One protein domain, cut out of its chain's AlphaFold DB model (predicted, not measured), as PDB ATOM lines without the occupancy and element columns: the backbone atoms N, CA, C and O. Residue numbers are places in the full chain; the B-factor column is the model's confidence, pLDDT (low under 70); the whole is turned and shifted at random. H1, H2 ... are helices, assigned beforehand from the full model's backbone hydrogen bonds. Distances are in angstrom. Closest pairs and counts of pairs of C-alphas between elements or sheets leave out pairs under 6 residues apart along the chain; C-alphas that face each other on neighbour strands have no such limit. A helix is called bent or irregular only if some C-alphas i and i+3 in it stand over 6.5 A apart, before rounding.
ATOM      1  N   LEU A 422     256.747 320.210 276.292       93.81
ATOM      2  CA  LEU A 422     257.474 319.156 275.581       93.81
ATOM      3  C   LEU A 422     258.494 318.457 276.488       93.81
ATOM      4  O   LEU A 422     258.552 317.224 276.528       93.81
ATOM      5  N   ALA A 423     259.272 319.229 277.250       93.62
ATOM      6  CA  ALA A 423     260.241 318.688 278.195       93.62
ATOM      7  C   ALA A 423     259.560 317.848 279.281       93.62
ATOM      8  O   ALA A 423     260.022 316.744 279.571       93.62
ATOM      9  N   ALA A 424     258.439 318.318 279.830       92.44
ATOM     10  CA  ALA A 424     257.683 317.578 280.831       92.44
ATOM     11  C   ALA A 424     257.100 316.269 280.269       92.44
ATOM     12  O   ALA A 424     257.130 315.240 280.944       92.44
ATOM     13  N   LEU A 425     256.639 316.248 279.015       91.44
ATOM     14  CA  LEU A 425     256.192 315.011 278.361       91.44
ATOM     15  C   LEU A 425     257.336 313.998 278.175       91.44
ATOM     16  O   LEU A 425     257.122 312.790 278.309       91.44
ATOM     17  N   ILE A 426     258.559 314.472 277.915       91.25
ATOM     18  CA  ILE A 426     259.759 313.628 277.804       91.25
ATOM     19  C   ILE A 426     260.180 313.062 279.170       91.25
ATOM     20  O   ILE A 426     260.536 311.883 279.269       91.25
ATOM     21  N   THR A 427     260.131 313.876 280.228       90.94
ATOM     22  CA  THR A 427     260.542 313.494 281.593       90.94
ATOM     23  C   THR A 427     259.433 312.812 282.398       90.94
ATOM     24  O   THR A 427     259.690 312.273 283.475       90.94
ATOM     25  N   GLY A 428     258.197 312.800 281.893       86.56
ATOM     26  CA  GLY A 428     257.025 312.361 282.648       86.56
ATOM     27  C   GLY A 428     256.712 313.275 283.838       86.56
ATOM     28  O   GLY A 428     256.309 312.766 284.887       86.56
ATOM     29  N   GLY A 429     256.969 314.578 283.671       86.38
ATOM     30  CA  GLY A 429     256.696 315.655 284.622       86.38
ATOM     31  C   GLY A 429     257.638 315.706 285.825       86.38
ATOM     32  O   GLY A 429     257.314 316.316 286.840       86.38
ATOM     33  N   ASP A 430     258.802 315.058 285.754       88.94
ATOM     34  CA  ASP A 430     259.771 315.094 286.848       88.94
ATOM     35  C   ASP A 430     260.406 316.489 286.982       88.94
ATOM     36  O   ASP A 430     261.180 316.937 286.129       88.94
ATOM     37  N   ALA A 431     260.090 317.175 288.079       89.44
ATOM     38  CA  ALA A 431     260.526 318.540 288.348       89.44
ATOM     39  C   ALA A 431     262.056 318.691 288.436       89.44
ATOM     40  O   ALA A 431     262.570 319.774 288.159       89.44
ATOM     41  N   ALA A 432     262.791 317.631 288.797       90.94
ATOM     42  CA  ALA A 432     264.249 317.687 288.897       90.94
ATOM     43  C   ALA A 432     264.934 317.654 287.523       90.94
ATOM     44  O   ALA A 432     265.946 318.320 287.319       90.94
ATOM     45  N   THR A 433     264.389 316.895 286.572       92.94
ATOM     46  CA  THR A 433     265.005 316.697 285.250       92.94
ATOM     47  C   THR A 433     264.444 317.626 284.179       92.94
ATOM     48  O   THR A 433     265.168 317.991 283.253       92.94
ATOM     49  N   THR A 434     263.195 318.077 284.319       93.69
ATOM     50  CA  THR A 434     262.517 318.925 283.322       93.69
ATOM     51  C   THR A 434     263.296 320.197 282.965       93.69
ATOM     52  O   THR A 434     263.487 320.421 281.772       93.69
ATOM     53  N   PRO A 435     263.849 320.986 283.912       95.50
ATOM     54  CA  PRO A 435     264.614 322.188 283.563       95.50
ATOM     55  C   PRO A 435     265.844 321.902 282.687       95.50
ATOM     56  O   PRO A 435     266.164 322.680 281.789       95.50
ATOM     57  N   HIS A 436     266.519 320.767 282.901       95.25
ATOM     58  CA  HIS A 436     267.660 320.361 282.077       95.25
ATOM     59  C   HIS A 436     267.229 320.005 280.654       95.25
ATOM     60  O   HIS A 436     267.916 320.368 279.700       95.25
ATOM     61  N   VAL A 437     266.087 319.325 280.514       94.62
ATOM     62  CA  VAL A 437     265.528 318.958 279.209       94.62
ATOM     63  C   VAL A 437     265.020 320.190 278.464       94.62
ATOM     64  O   VAL A 437     265.325 320.312 277.286       94.62
ATOM     65  N   VAL A 438     264.353 321.143 279.128       96.00
ATOM     66  CA  VAL A 438     263.977 322.439 278.522       96.00
ATOM     67  C   VAL A 438     265.197 323.107 277.906       96.00
ATOM     68  O   VAL A 438     265.210 323.426 276.722       96.00
ATOM     69  N   GLN A 439     266.258 323.237 278.695       95.50
ATOM     70  CA  GLN A 439     267.478 323.901 278.268       95.50
ATOM     71  C   GLN A 439     268.154 323.108 277.130       95.50
ATOM     72  O   GLN A 439     268.667 323.707 276.189       95.50
ATOM     73  N   ALA A 440     268.132 321.770 277.159       93.12
ATOM     74  CA  ALA A 440     268.614 320.945 276.048       93.12
ATOM     75  C   ALA A 440     267.794 321.147 274.761       93.12
ATOM     76  O   ALA A 440     268.378 321.278 273.689       93.12
ATOM     77  N   LEU A 441     266.463 321.227 274.850       92.81
ATOM     78  CA  LEU A 441     265.604 321.514 273.700       92.81
ATOM     79  C   LEU A 441     265.867 322.913 273.132       92.81
ATOM     80  O   LEU A 441     265.926 323.059 271.916       92.81
ATOM     81  N   THR A 442     266.101 323.917 273.985       92.38
ATOM     82  CA  THR A 442     266.520 325.260 273.552       92.38
ATOM     83  C   THR A 442     267.830 325.222 272.766       92.38
ATOM     84  O   THR A 442     267.940 325.853 271.719       92.38
ATOM     85  N   ASP A 443     268.825 324.465 273.234       90.12
ATOM     86  CA  ASP A 443     270.091 324.330 272.509       90.12
ATOM     87  C   ASP A 443     269.925 323.619 271.160       90.12
ATOM     88  O   ASP A 443     270.562 324.003 270.179       90.12
ATOM     89  N   LEU A 444     269.093 322.573 271.109       87.19
ATOM     90  CA  LEU A 444     268.797 321.828 269.879       87.19
ATOM     91  C   LEU A 444     268.013 322.678 268.879       87.19
ATOM     92  O   LEU A 444     268.196 322.539 267.668       87.19
ATOM     93  N   ASP A 445     267.150 323.563 269.373       85.38
ATOM     94  CA  ASP A 445     266.431 324.517 268.539       85.38
ATOM     95  C   ASP A 445     267.369 325.589 267.976       85.38
ATOM     96  O   ASP A 445     267.232 325.960 266.814       85.38
ATOM     97  N   ALA A 446     268.368 326.022 268.753       83.12
ATOM     98  CA  ALA A 446     269.396 326.972 268.323       83.12
ATOM     99  C   ALA A 446     270.449 326.359 267.383       83.12
ATOM    100  O   ALA A 446     271.042 327.078 266.578       83.12
ATOM    101  N   TRP A 447     270.686 325.047 267.458       81.00
ATOM    102  CA  TRP A 447     271.568 324.347 266.526       81.00
ATOM    103  C   TRP A 447     271.056 324.509 265.089       81.00
ATOM    104  O   TRP A 447     269.865 324.384 264.819       81.00
ATOM    105  N   ARG A 448     271.952 324.809 264.151       68.44
ATOM    106  CA  ARG A 448     271.684 324.806 262.711       68.44
ATOM    107  C   ARG A 448     272.733 323.904 262.057       68.44
ATOM    108  O   ARG A 448     273.919 324.198 262.218       68.44
ATOM    109  N   PRO A 449     272.345 322.815 261.376       60.66
ATOM    110  CA  PRO A 449     273.249 322.157 260.448       60.66
ATOM    111  C   PRO A 449     273.449 323.134 259.283       60.66
ATOM    112  O   PRO A 449     272.540 323.391 258.500       60.66
ATOM    113  N   GLU A 450     274.588 323.821 259.243       53.19
ATOM    114  CA  GLU A 450     274.907 324.673 258.100       53.19
ATOM    115  C   GLU A 450     275.325 323.779 256.928       53.19
ATOM    116  O   GLU A 450     276.233 322.958 257.056       53.19
ATOM    117  N   VAL A 451     274.717 323.978 255.758       42.59
ATOM    118  CA  VAL A 451     275.284 323.499 254.491       42.59
ATOM    119  C   VAL A 451     276.443 324.442 254.138       42.59
ATOM    120  O   VAL A 451     276.269 325.431 253.429       42.59
ATOM    121  N   GLY A 452     277.626 324.210 254.713       42.66
ATOM    122  CA  GLY A 452     278.792 325.086 254.549       42.66
ATOM    123  C   GLY A 452     279.989 324.712 255.437       42.66
ATOM    124  O   GLY A 452     279.879 323.813 256.269       42.66
ATOM    125  N   PRO A 453     281.172 325.341 255.252       33.50
ATOM    126  CA  PRO A 453     282.351 325.061 256.078       33.50
ATOM    127  C   PRO A 453     282.066 325.343 257.566       33.50
ATOM    128  O   PRO A 453     281.253 326.206 257.863       33.50
ATOM    129  N   PRO A 454     282.741 324.665 258.512       39.91
ATOM    130  CA  PRO A 454     282.307 324.595 259.907       39.91
ATOM    131  C   PRO A 454     282.469 325.938 260.645       39.91
ATOM    132  O   PRO A 454     283.589 326.398 260.877       39.91
ATOM    133  N   VAL A 455     281.350 326.546 261.047       47.12
ATOM    134  CA  VAL A 455     281.233 327.756 261.897       47.12
ATOM    135  C   VAL A 455     280.536 327.326 263.229       47.12
ATOM    136  O   VAL A 455     280.085 326.183 263.326       47.12
ATOM    137  N   PRO A 456     280.481 328.136 264.318       46.53
ATOM    138  CA  PRO A 456     280.084 327.765 265.695       46.53
ATOM    139  C   PRO A 456     278.689 327.153 265.939       46.53
ATOM    140  O   PRO A 456     278.311 326.988 267.103       46.53
ATOM    141  N   GLY A 457     277.932 326.796 264.898       57.50
ATOM    142  CA  GLY A 457     276.575 326.247 264.981       57.50
ATOM    143  C   GLY A 457     276.452 324.948 265.787       57.50
ATOM    144  O   GLY A 457     275.401 324.694 266.368       57.50
ATOM    145  N   HIS A 458     277.522 324.155 265.927       72.06
ATOM    146  CA  HIS A 458     277.480 322.875 266.656       72.06
ATOM    147  C   HIS A 458     277.468 323.012 268.190       72.06
ATOM    148  O   HIS A 458     277.227 322.025 268.888       72.06
ATOM    149  N   ALA A 459     277.718 324.205 268.749       75.94
ATOM    150  CA  ALA A 459     277.782 324.396 270.201       75.94
ATOM    151  C   ALA A 459     276.476 323.986 270.906       75.94
ATOM    152  O   ALA A 459     276.532 323.364 271.966       75.94
ATOM    153  N   GLY A 460     275.319 324.268 270.294       80.50
ATOM    154  CA  GLY A 460     274.016 323.853 270.821       80.50
ATOM    155  C   GLY A 460     273.908 322.332 270.959       80.50
ATOM    156  O   GLY A 460     273.632 321.818 272.037       80.50
ATOM    157  N   LEU A 461     274.247 321.583 269.911       84.31
ATOM    158  CA  LEU A 461     274.186 320.118 269.927       84.31
ATOM    159  C   LEU A 461     275.058 319.487 271.035       84.31
ATOM    160  O   LEU A 461     274.629 318.558 271.728       84.31
ATOM    161  N   PHE A 462     276.266 320.015 271.260       85.19
ATOM    162  CA  PHE A 462     277.140 319.538 272.339       85.19
ATOM    163  C   PHE A 462     276.626 319.905 273.731       85.19
ATOM    164  O   PHE A 462     276.666 319.075 274.641       85.19
ATOM    165  N   LEU A 463     276.125 321.128 273.912       87.25
ATOM    166  CA  LEU A 463     275.543 321.556 275.184       87.25
ATOM    167  C   LEU A 463     274.284 320.746 275.523       87.25
ATOM    168  O   LEU A 463     274.135 320.315 276.670       87.25
ATOM    169  N   ALA A 464     273.451 320.438 274.526       89.00
ATOM    170  CA  ALA A 464     272.305 319.551 274.678       89.00
ATOM    171  C   ALA A 464     272.738 318.156 275.144       89.00
ATOM    172  O   ALA A 464     272.167 317.629 276.096       89.00
ATOM    173  N   THR A 465     273.791 317.597 274.536       89.56
ATOM    174  CA  THR A 465     274.360 316.299 274.941       89.56
ATOM    175  C   THR A 465     274.767 316.306 276.416       89.56
ATOM    176  O   THR A 465     274.328 315.456 277.184       89.56
ATOM    177  N   ILE A 466     275.531 317.317 276.849       90.94
ATOM    178  CA  ILE A 466     275.982 317.448 278.246       90.94
ATOM    179  C   ILE A 466     274.790 317.527 279.210       90.94
ATOM    180  O   ILE A 466     274.794 316.900 280.270       90.94
ATOM    181  N   ARG A 467     273.762 318.305 278.853       93.75
ATOM    182  CA  ARG A 467     272.567 318.488 279.689       93.75
ATOM    183  C   ARG A 467     271.761 317.204 279.813       93.75
ATOM    184  O   ARG A 467     271.309 316.899 280.913       93.75
ATOM    185  N   LEU A 468     271.608 316.457 278.723       93.38
ATOM    186  CA  LEU A 468     270.885 315.188 278.718       93.38
ATOM    187  C   LEU A 468     271.660 314.088 279.451       93.38
ATOM    188  O   LEU A 468     271.051 313.354 280.229       93.38
ATOM    189  N   ASP A 469     272.982 314.013 279.303       93.31
ATOM    190  CA  ASP A 469     273.824 313.064 280.047       93.31
ATOM    191  C   ASP A 469     273.762 313.292 281.563       93.31
ATOM    192  O   ASP A 469     273.771 312.334 282.334       93.31
ATOM    193  N   ALA A 470     273.620 314.544 282.007       93.12
ATOM    194  CA  ALA A 470     273.499 314.872 283.428       93.12
ATOM    195  C   ALA A 470     272.215 314.326 284.084       93.12
ATOM    196  O   ALA A 470     272.178 314.151 285.302       93.12
ATOM    197  N   VAL A 471     271.168 314.061 283.295       93.75
ATOM    198  CA  VAL A 471     269.848 313.629 283.790       93.75
ATOM    199  C   VAL A 471     269.426 312.239 283.313       93.75
ATOM    200  O   VAL A 471     268.438 311.685 283.804       93.75
ATOM    201  N   THR A 472     270.166 311.648 282.377       93.44
ATOM    202  CA  THR A 472     269.850 310.335 281.810       93.44
ATOM    203  C   THR A 472     270.563 309.227 282.574       93.44
ATOM    204  O   THR A 472     271.779 309.212 282.717       93.44
ATOM    205  N   ASN A 473     269.797 308.246 283.039       90.69
ATOM    206  CA  ASN A 473     270.298 307.055 283.711       90.69
ATOM    207  C   ASN A 473     269.412 305.835 283.398       90.69
ATOM    208  O   ASN A 473     268.418 305.918 282.670       90.69
ATOM    209  N   ALA A 474     269.764 304.676 283.960       85.19
ATOM    210  CA  ALA A 474     269.047 303.423 283.713       85.19
ATOM    211  C   ALA A 474     267.559 303.474 284.112       85.19
ATOM    212  O   ALA A 474     266.745 302.788 283.499       85.19
ATOM    213  N   THR A 475     267.187 304.301 285.095       86.94
ATOM    214  CA  THR A 475     265.806 304.430 285.589       86.94
ATOM    215  C   THR A 475     265.017 305.572 284.947       86.94
ATOM    216  O   THR A 475     263.826 305.701 285.216       86.94
ATOM    217  N   SER A 476     265.644 306.388 284.092       90.12
ATOM    218  CA  SER A 476     264.977 307.494 283.397       90.12
ATOM    219  C   SER A 476     263.784 307.018 282.548       90.12
ATOM    220  O   SER A 476     263.717 305.851 282.153       90.12
ATOM    221  N   PRO A 477     262.833 307.899 282.198       89.25
ATOM    222  CA  PRO A 477     261.822 307.583 281.195       89.25
ATOM    223  C   PRO A 477     262.458 307.131 279.876       89.25
ATOM    224  O   PRO A 477     263.512 307.630 279.472       89.25
ATOM    225  N   ARG A 478     261.802 306.198 279.174       86.38
ATOM    226  CA  ARG A 478     262.268 305.705 277.869       86.38
ATOM    227  C   ARG A 478     262.471 306.847 276.871       86.38
ATOM    228  O   ARG A 478     263.514 306.882 276.236       86.38
ATOM    229  N   ALA A 479     261.526 307.787 276.801       86.12
ATOM    230  CA  ALA A 479     261.596 308.941 275.905       86.12
ATOM    231  C   ALA A 479     262.861 309.788 276.132       86.12
ATOM    232  O   ALA A 479     263.531 310.148 275.172       86.12
ATOM    233  N   LEU A 480     263.230 310.042 277.394       90.69
ATOM    234  CA  LEU A 480     264.458 310.767 277.733       90.69
ATOM    235  C   LEU A 480     265.714 310.004 277.288       90.69
ATOM    236  O   LEU A 480     266.619 310.600 276.712       90.69
ATOM    237  N   ARG A 481     265.760 308.682 277.505       88.94
ATOM    238  CA  ARG A 481     266.881 307.856 277.026       88.94
ATOM    239  C   ARG A 481     266.986 307.854 275.504       88.94
ATOM    240  O   ARG A 481     268.084 308.000 274.982       88.94
ATOM    241  N   GLU A 482     265.863 307.701 274.803       85.56
ATOM    242  CA  GLU A 482     265.831 307.716 273.337       85.56
ATOM    243  C   GLU A 482     266.271 309.074 272.786       85.56
ATOM    244  O   GLU A 482     267.109 309.113 271.888       85.56
ATOM    245  N   LEU A 483     265.790 310.177 273.371       87.81
ATOM    246  CA  LEU A 483     266.240 311.525 273.030       87.81
ATOM    247  C   LEU A 483     267.752 311.675 273.237       87.81
ATOM    248  O   LEU A 483     268.442 312.110 272.320       87.81
ATOM    249  N   ASN A 484     268.283 311.274 274.399       90.00
ATOM    250  CA  ASN A 484     269.721 311.364 274.663       90.00
ATOM    251  C   ASN A 484     270.538 310.524 273.670       90.00
ATOM    252  O   ASN A 484     271.526 311.001 273.120       90.00
ATOM    253  N   ALA A 485     270.111 309.291 273.387       85.69
ATOM    254  CA  ALA A 485     270.775 308.427 272.415       85.69
ATOM    255  C   ALA A 485     270.807 309.058 271.014       85.69
ATOM    256  O   ALA A 485     271.859 309.067 270.377       85.69
ATOM    257  N   LEU A 486     269.690 309.632 270.555       82.38
ATOM    258  CA  LEU A 486     269.603 310.309 269.257       82.38
ATOM    259  C   LEU A 486     270.473 311.573 269.210       82.38
ATOM    260  O   LEU A 486     271.181 311.791 268.227       82.38
ATOM    261  N   VAL A 487     270.487 312.378 270.276       85.75
ATOM    262  CA  VAL A 487     271.342 313.574 270.375       85.75
ATOM    263  C   VAL A 487     272.824 313.192 270.379       85.75
ATOM    264  O   VAL A 487     273.600 313.775 269.626       85.75
ATOM    265  N   ARG A 488     273.221 312.165 271.142       85.00
ATOM    266  CA  ARG A 488     274.599 311.640 271.160       85.00
ATOM    267  C   ARG A 488     275.020 311.081 269.810       85.00
ATOM    268  O   ARG A 488     276.132 311.353 269.366       85.00
ATOM    269  N   PHE A 489     274.141 310.318 269.160       81.50
ATOM    270  CA  PHE A 489     274.373 309.810 267.812       81.50
ATOM    271  C   PHE A 489     274.662 310.970 266.857       81.50
ATOM    272  O   PHE A 489     275.692 310.969 266.189       81.50
ATOM    273  N   THR A 490     273.808 311.994 266.889       77.38
ATOM    274  CA  THR A 490     273.924 313.198 266.059       77.38
ATOM    275  C   THR A 490     275.222 313.959 266.340       77.38
ATOM    276  O   THR A 490     275.967 314.294 265.424       77.38
ATOM    277  N   ALA A 491     275.567 314.175 267.611       79.44
ATOM    278  CA  ALA A 491     276.813 314.837 267.995       79.44
ATOM    279  C   ALA A 491     278.054 314.079 267.496       79.44
ATOM    280  O   ALA A 491     278.998 314.690 266.994       79.44
ATOM    281  N   LEU A 492     278.055 312.748 267.598       77.38
ATOM    282  CA  LEU A 492     279.158 311.916 267.120       77.38
ATOM    283  C   LEU A 492     279.276 311.941 265.595       77.38
ATOM    284  O   LEU A 492     280.395 312.057 265.093       77.38
ATOM    285  N   THR A 493     278.161 311.869 264.857       74.94
ATOM    286  CA  THR A 493     278.192 311.973 263.390       74.94
ATOM    287  C   THR A 493     278.753 313.319 262.947       74.94
ATOM    288  O   THR A 493     279.660 313.348 262.119       74.94
ATOM    289  N   GLU A 494     278.327 314.417 263.576       74.06
ATOM    290  CA  GLU A 494     278.835 315.761 263.279       74.06
ATOM    291  C   GLU A 494     280.347 315.893 263.554       74.06
ATOM    292  O   GLU A 494     281.086 316.422 262.722       74.06
ATOM    293  N   ILE A 495     280.859 315.352 264.672       73.56
ATOM    294  CA  ILE A 495     282.309 315.367 264.966       73.56
ATOM    295  C   ILE A 495     283.101 314.588 263.911       73.56
ATOM    296  O   ILE A 495     284.159 315.041 263.460       73.56
ATOM    297  N   ILE A 496     282.627 313.395 263.543       69.38
ATOM    298  CA  ILE A 496     283.295 312.547 262.546       69.38
ATOM    299  C   ILE A 496     283.387 313.290 261.205       69.38
ATOM    300  O   ILE A 496     284.424 313.219 260.533       69.38
ATOM    301  N   ASN A 497     282.341 314.049 260.877       63.97
ATOM    302  CA  ASN A 497     282.193 314.826 259.649       63.97
ATOM    303  C   ASN A 497     282.997 316.135 259.645       63.97
ATOM    304  O   ASN A 497     283.297 316.676 258.579       63.97
ATOM    305  N   GLY A 498     283.415 316.621 260.815       66.50
ATOM    306  CA  GLY A 498     284.193 317.845 260.962       66.50
ATOM    307  C   GLY A 498     285.502 317.856 260.156       66.50
ATOM    308  O   GLY A 498     286.322 316.928 260.196       66.50
ATOM    309  N   ALA A 499     285.745 318.966 259.450       56.38
ATOM    310  CA  ALA A 499     286.945 319.165 258.633       56.38
ATOM    311  C   ALA A 499     288.255 319.190 259.453       56.38
ATOM    312  O   ALA A 499     289.318 318.886 258.915       56.38
ATOM    313  N   ALA A 500     288.186 319.519 260.749       60.75
ATOM    314  CA  ALA A 500     289.340 319.628 261.648       60.75
ATOM    315  C   ALA A 500     289.726 318.311 262.357       60.75
ATOM    316  O   ALA A 500     290.742 318.265 263.050       60.75
ATOM    317  N   THR A 501     288.939 317.244 262.194       67.56
ATOM    318  CA  THR A 501     289.102 315.996 262.951       67.56
ATOM    319  C   THR A 501     290.210 315.128 262.347       67.56
ATOM    320  O   THR A 501     290.163 314.765 261.168       67.56
ATOM    321  N   SER A 502     291.222 314.770 263.145       78.00
ATOM    322  CA  SER A 502     292.323 313.912 262.673       78.00
ATOM    323  C   SER A 502     291.833 312.489 262.335       78.00
ATOM    324  O   SER A 502     290.856 312.032 262.931       78.00
ATOM    325  N   PRO A 503     292.499 311.727 261.440       74.69
ATOM    326  CA  PRO A 503     292.094 310.349 261.137       74.69
ATOM    327  C   PRO A 503     291.985 309.434 262.369       74.69
ATOM    328  O   PRO A 503     291.035 308.664 262.472       74.69
ATOM    329  N   ALA A 504     292.914 309.557 263.325       76.19
ATOM    330  CA  ALA A 504     292.907 308.771 264.562       76.19
ATOM    331  C   ALA A 504     291.733 309.143 265.487       76.19
ATOM    332  O   ALA A 504     291.112 308.279 266.109       76.19
ATOM    333  N   GLU A 505     291.401 310.432 265.555       74.69
ATOM    334  CA  GLU A 505     290.232 310.903 266.294       74.69
ATOM    335  C   GLU A 505     288.933 310.439 265.628       74.69
ATOM    336  O   GLU A 505     288.063 309.914 266.317       74.69
ATOM    337  N   ARG A 506     288.826 310.515 264.293       73.38
ATOM    338  CA  ARG A 506     287.675 309.974 263.550       73.38
ATOM    339  C   ARG A 506     287.468 308.489 263.826       73.38
ATOM    340  O   ARG A 506     286.340 308.079 264.064       73.38
ATOM    341  N   GLU A 507     288.533 307.688 263.830       72.25
ATOM    342  CA  GLU A 507     288.447 306.253 264.129       72.25
ATOM    343  C   GLU A 507     287.970 305.989 265.565       72.25
ATOM    344  O   GLU A 507     287.104 305.141 265.783       72.25
ATOM    345  N   THR A 508     288.458 306.774 266.530       78.56
ATOM    346  CA  THR A 508     288.018 306.698 267.932       78.56
ATOM    347  C   THR A 508     286.532 307.042 268.069       78.56
ATOM    348  O   THR A 508     285.767 306.266 268.637       78.56
ATOM    349  N   ARG A 509     286.089 308.167 267.491       79.38
ATOM    350  CA  ARG A 509     284.679 308.602 267.528       79.38
ATOM    351  C   ARG A 509     283.754 307.648 266.792       79.38
ATOM    352  O   ARG A 509     282.633 307.407 267.225       79.38
ATOM    353  N   PHE A 510     284.228 307.062 265.703       74.19
ATOM    354  CA  PHE A 510     283.482 306.048 264.981       74.19
ATOM    355  C   PHE A 510     283.306 304.769 265.813       74.19
ATOM    356  O   PHE A 510     282.226 304.182 265.807       74.19
ATOM    357  N   ALA A 511     284.318 304.353 266.582       75.56
ATOM    358  CA  ALA A 511     284.177 303.238 267.519       75.56
ATOM    359  C   ALA A 511     283.158 303.543 268.636       75.56
ATOM    360  O   ALA A 511     282.345 302.678 268.964       75.56
ATOM    361  N   GLU A 512     283.152 304.771 269.170       82.50
ATOM    362  CA  GLU A 512     282.139 305.238 270.131       82.50
ATOM    363  C   GLU A 512     280.725 305.206 269.528       82.50
ATOM    364  O   GLU A 512     279.796 304.707 270.162       82.50
ATOM    365  N   LEU A 513     280.569 305.676 268.285       78.06
ATOM    366  CA  LEU A 513     279.303 305.642 267.548       78.06
ATOM    367  C   LEU A 513     278.802 304.205 267.352       78.06
ATOM    368  O   LEU A 513     277.630 303.918 267.586       78.06
ATOM    369  N   LEU A 514     279.686 303.283 266.960       74.56
ATOM    370  CA  LEU A 514     279.343 301.867 266.812       74.56
ATOM    371  C   LEU A 514     278.875 301.248 268.130       74.56
ATOM    372  O   LEU A 514     277.923 300.467 268.135       74.56
ATOM    373  N   GLU A 515     279.535 301.575 269.238       80.56
ATOM    374  CA  GLU A 515     279.150 301.066 270.553       80.56
ATOM    375  C   GLU A 515     277.810 301.639 271.018       80.56
ATOM    376  O   GLU A 515     276.963 300.902 271.532       80.56
ATOM    377  N   LEU A 516     277.567 302.925 270.756       81.50
ATOM    378  CA  LEU A 516     276.272 303.553 270.995       81.50
ATOM    379  C   LEU A 516     275.163 302.828 270.215       81.50
ATOM    380  O   LEU A 516     274.150 302.445 270.796       81.50
ATOM    381  N   CYS A 517     275.387 302.543 268.929       73.06
ATOM    382  CA  CYS A 517     274.445 301.789 268.103       73.06
ATOM    383  C   CYS A 517     274.159 300.383 268.651       73.06
ATOM    384  O   CYS A 517     273.016 299.941 268.620       73.06
ATOM    385  N   ARG A 518     275.168 299.677 269.175       74.56
ATOM    386  CA  ARG A 518     274.989 298.329 269.749       74.56
ATOM    387  C   ARG A 518     274.192 298.331 271.045       74.56
ATOM    388  O   ARG A 518     273.397 297.420 271.292       74.56
ATOM    389  N   THR A 519     274.439 299.320 271.892       79.56
ATOM    390  CA  THR A 519     273.911 299.348 273.257       79.56
ATOM    391  C   THR A 519     272.502 299.930 273.309       79.56
ATOM    392  O   THR A 519     271.629 299.347 273.967       79.56
ATOM    393  N   GLU A 520     272.236 300.992 272.547       80.00
ATOM    394  CA  GLU A 520     270.979 301.738 272.601       80.00
ATOM    395  C   GLU A 520     269.879 301.111 271.734       80.00
ATOM    396  O   GLU A 520     270.006 301.081 270.510       80.00
ATOM    397  N   PRO A 521     268.750 300.644 272.309       74.81
ATOM    398  CA  PRO A 521     267.687 299.969 271.557       74.81
ATOM    399  C   PRO A 521     267.150 300.750 270.354       74.81
ATOM    400  O   PRO A 521     266.890 300.148 269.316       74.81
ATOM    401  N   VAL A 522     267.030 302.078 270.472       70.56
ATOM    402  CA  VAL A 522     266.558 302.954 269.382       70.56
ATOM    403  C   VAL A 522     267.546 303.020 268.210       70.56
ATOM    404  O   VAL A 522     267.140 303.285 267.084       70.56
ATOM    405  N   LEU A 523     268.822 302.703 268.462       70.50
ATOM    406  CA  LEU A 523     269.914 302.707 267.490       70.50
ATOM    407  C   LEU A 523     270.403 301.297 267.119       70.50
ATOM    408  O   LEU A 523     271.163 301.159 266.165       70.50
ATOM    409  N   ARG A 524     269.946 300.227 267.790       63.97
ATOM    410  CA  ARG A 524     270.281 298.825 267.435       63.97
ATOM    411  C   ARG A 524     269.930 298.480 266.002       63.97
ATOM    412  O   ARG A 524     270.525 297.587 265.402       63.97
ATOM    413  N   ALA A 525     268.963 299.202 265.461       55.00
ATOM    414  CA  ALA A 525     268.632 299.233 264.057       55.00
ATOM    415  C   ALA A 525     269.853 299.422 263.146       55.00
ATOM    416  O   ALA A 525     269.980 298.728 262.141       55.00
ATOM    417  N   PHE A 526     270.770 300.305 263.543       53.66
ATOM    418  CA  PHE A 526     272.059 300.446 262.900       53.66
ATOM    419  C   PHE A 526     272.852 299.145 263.105       53.66
ATOM    420  O   PHE A 526     273.133 298.473 262.131       53.66
ATOM    421  N   SER A 527     273.099 298.667 264.328       48.56
ATOM    422  CA  SER A 527     274.060 297.571 264.577       48.56
ATOM    423  C   SER A 527     273.640 296.113 264.297       48.56
ATOM    424  O   SER A 527     274.463 295.217 264.476       48.56
ATOM    425  N   SER A 528     272.374 295.823 263.985       41.56
ATOM    426  CA  SER A 528     271.783 294.468 264.111       41.56
ATOM    427  C   SER A 528     271.849 293.569 262.866       41.56
ATOM    428  O   SER A 528     271.328 292.455 262.894       41.56
ATOM    429  N   GLN A 529     272.509 293.989 261.784       42.69
ATOM    430  CA  GLN A 529     272.618 293.172 260.569       42.69
ATOM    431  C   GLN A 529     273.839 292.217 260.630       42.69
ATOM    432  O   GLN A 529     274.934 292.658 260.983       42.69
ATOM    433  N   PRO A 530     273.710 290.929 260.241       37.84
ATOM    434  CA  PRO A 530     274.799 289.936 260.293       37.84
ATOM    435  C   PRO A 530     276.079 290.336 259.539       37.84
ATOM    436  O   PRO A 530     277.169 289.906 259.905       37.84
ATOM    437  N   GLN A 531     275.971 291.198 258.525       39.66
ATOM    438  CA  GLN A 531     277.097 291.717 257.740       39.66
ATOM    439  C   GLN A 531     277.975 292.778 258.447       39.66
ATOM    440  O   GLN A 531     278.877 293.341 257.826       39.66
ATOM    441  N   TRP A 532     277.783 293.045 259.747       40.66
ATOM    442  CA  TRP A 532     278.543 294.037 260.540       40.66
ATOM    443  C   TRP A 532     280.000 293.651 260.889       40.66
ATOM    444  O   TRP A 532     280.639 294.289 261.727       40.66
ATOM    445  N   SER A 533     280.570 292.655 260.202       37.56
ATOM    446  CA  SER A 533     281.984 292.264 260.269       37.56
ATOM    447  C   SER A 533     282.807 292.907 259.141       37.56
ATOM    448  O   SER A 533     282.540 292.653 257.973       37.56
ATOM    449  N   SER A 534     283.804 293.726 259.505       40.62
ATOM    450  CA  SER A 534     284.873 294.360 258.689       40.62
ATOM    451  C   SER A 534     284.509 295.158 257.418       40.62
ATOM    452  O   SER A 534     285.043 296.251 257.250       40.62
ATOM    453  N   GLU A 535     283.596 294.698 256.559       35.25
ATOM    454  CA  GLU A 535     283.121 295.401 255.350       35.25
ATOM    455  C   GLU A 535     282.072 296.482 255.668       35.25
ATOM    456  O   GLU A 535     281.963 297.476 254.956       35.25
ATOM    457  N   SER A 536     281.377 296.379 256.805       38.47
ATOM    458  CA  SER A 536     280.411 297.388 257.286       38.47
ATOM    459  C   SER A 536     281.022 298.721 257.718       38.47
ATOM    460  O   SER A 536     280.304 299.711 257.867       38.47
ATOM    461  N   ASN A 537     282.354 298.784 257.832       41.09
ATOM    462  CA  ASN A 537     283.051 300.063 257.843       41.09
ATOM    463  C   ASN A 537     282.703 300.868 256.590       41.09
ATOM    464  O   ASN A 537     282.544 302.066 256.711       41.09
ATOM    465  N   VAL A 538     282.524 300.247 255.420       40.59
ATOM    466  CA  VAL A 538     282.206 300.953 254.172       40.59
ATOM    467  C   VAL A 538     280.779 301.489 254.177       40.59
ATOM    468  O   VAL A 538     280.616 302.637 253.823       40.59
ATOM    469  N   VAL A 539     279.767 300.753 254.651       41.06
ATOM    470  CA  VAL A 539     278.358 301.213 254.622       41.06
ATOM    471  C   VAL A 539     278.079 302.307 255.648       41.06
ATOM    472  O   VAL A 539     277.415 303.283 255.320       41.06
ATOM    473  N   LEU A 540     278.597 302.196 256.878       46.25
ATOM    474  CA  LEU A 540     278.474 303.290 257.843       46.25
ATOM    475  C   LEU A 540     279.396 304.455 257.449       46.25
ATOM    476  O   LEU A 540     278.979 305.593 257.595       46.25
ATOM    477  N   ARG A 541     280.587 304.216 256.869       46.19
ATOM    478  CA  ARG A 541     281.395 305.294 256.260       46.19
ATOM    479  C   ARG A 541     280.747 305.880 255.014       46.19
ATOM    480  O   ARG A 541     281.014 307.033 254.757       46.19
ATOM    481  N   GLU A 542     279.930 305.154 254.260       47.12
ATOM    482  CA  GLU A 542     279.178 305.650 253.102       47.12
ATOM    483  C   GLU A 542     277.931 306.399 253.548       47.12
ATOM    484  O   GLU A 542     277.632 307.425 252.967       47.12
ATOM    485  N   PHE A 543     277.234 305.953 254.593       48.69
ATOM    486  CA  PHE A 543     276.147 306.697 255.230       48.69
ATOM    487  C   PHE A 543     276.675 308.003 255.838       48.69
ATOM    488  O   PHE A 543     276.170 309.078 255.532       48.69
ATOM    489  N   VAL A 544     277.769 307.921 256.602       47.97
ATOM    490  CA  VAL A 544     278.506 309.074 257.139       47.97
ATOM    491  C   VAL A 544     279.114 309.915 256.006       47.97
ATOM    492  O   VAL A 544     279.051 311.128 256.073       47.97
ATOM    493  N   ALA A 545     279.628 309.335 254.917       43.97
ATOM    494  CA  ALA A 545     280.154 310.103 253.780       43.97
ATOM    495  C   ALA A 545     279.055 310.716 252.897       43.97
ATOM    496  O   ALA A 545     279.303 311.739 252.270       43.97
ATOM    497  N   ARG A 546     277.856 310.124 252.830       44.84
ATOM    498  CA  ARG A 546     276.673 310.679 252.147       44.84
ATOM    499  C   ARG A 546     276.035 311.802 252.959       44.84
ATOM    500  O   ARG A 546     275.588 312.764 252.359       44.84
ATOM    501  N   LEU A 547     276.102 311.737 254.291       40.62
ATOM    502  CA  LEU A 547     275.865 312.882 255.182       40.62
ATOM    503  C   LEU A 547     276.841 314.056 254.924       40.62
ATOM    504  O   LEU A 547     276.591 315.156 255.395       40.62
ATOM    505  N   VAL A 548     277.955 313.826 254.211       35.28
ATOM    506  CA  VAL A 548     279.102 314.752 254.084       35.28
ATOM    507  C   VAL A 548     279.327 315.275 252.666       35.28
ATOM    508  O   VAL A 548     280.112 316.206 252.480       35.28
TER     509      VAL A 548
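AT A GLANCE: This is residues 422 to 548 of the 552 residues of an uncharacterized protein of Planctomycetes bacterium (UniProt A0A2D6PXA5). Four helices, H2 to H5, fold back and forth in successive hairpins, with the longest, H4, through the middle. Short H1 packs on H2 and the first turn of H4; H6 packs on the last part of H5, and H7 lies across the far part of H4. The 127 printed residues hold seven named helices, H1 to H7 in chain order, and no named strand: the class is all helix. The whole is compact, with a radius of gyration of the C-alphas of 15.5 A and spans of 46 by 36 by 21 A.

HOW THE PARTS SIT: The hub H4, residues 478 to 497, touches H3, residues 456 to 469, at Asn 484 and Leu 468, their closest C-alphas, 5.7 A apart; this hairpin has a steep tilt of 35.3 degrees, only just past shallow, opposite ways. H4 and H5, residues 503 to 519, form a hairpin at a shallow tilt of 20 degrees, opposite ways; the closest C-alphas, of Ile 496 and Arg 506, are 5.2 A apart. H2, residues 434 to 446, and H3 form a hairpin at a shallow tilt of 19 degrees, opposite ways; the closest C-alphas, of Ala 440 and Ala 464, are 4.2 A apart. H1, residues 422 to 427, touches H2; the closest C-alphas, of Ala 423 and Val 438, are 5.3 A apart. H4, with residues 479 to 480 alone, touches H1; the closest C-alphas, of Ile 426 and Ala 479, are 5.4 A apart. H7, residues 536 to 546, only just touches H4, with 3 pairs of C-alphas within 8 A, the closest those of Thr 493 and Val 544, 6.9 A, about perpendicular at 81 degrees. H6, residues 524 to 527, touches H5 at Cys 517 and Arg 524, their closest C-alphas, 5.2 A apart. Every O i to N i+4 pair is within hydrogen-bond range in H1, H2, H4, H5 and H7, and 8 of 10 in H3; H6 is too short for one.

IN THESE COORDINATES: H4 is 28.5 A long, H5 24.5 A, H3 21.5 A, H2 18.4 A, H7 14.7 A, H1 8.8 A and H6 4.9 A. H3 is only just irregular: C-alphas 457 and 460 are 6.8 A apart. C-alpha 422 is at (257.474, 319.156, 275.581) and C-alpha 546 at (276.673, 310.679, 252.147).

THE WHOLE: The two C-alphas farthest apart, of Ala 431 and Glu 535, are 46.2 A apart. The printed part has no cut and no long link. Its mean pLDDT is 73.0, with residues 448 to 457, 496 to 501 and 524 to 548 under 70.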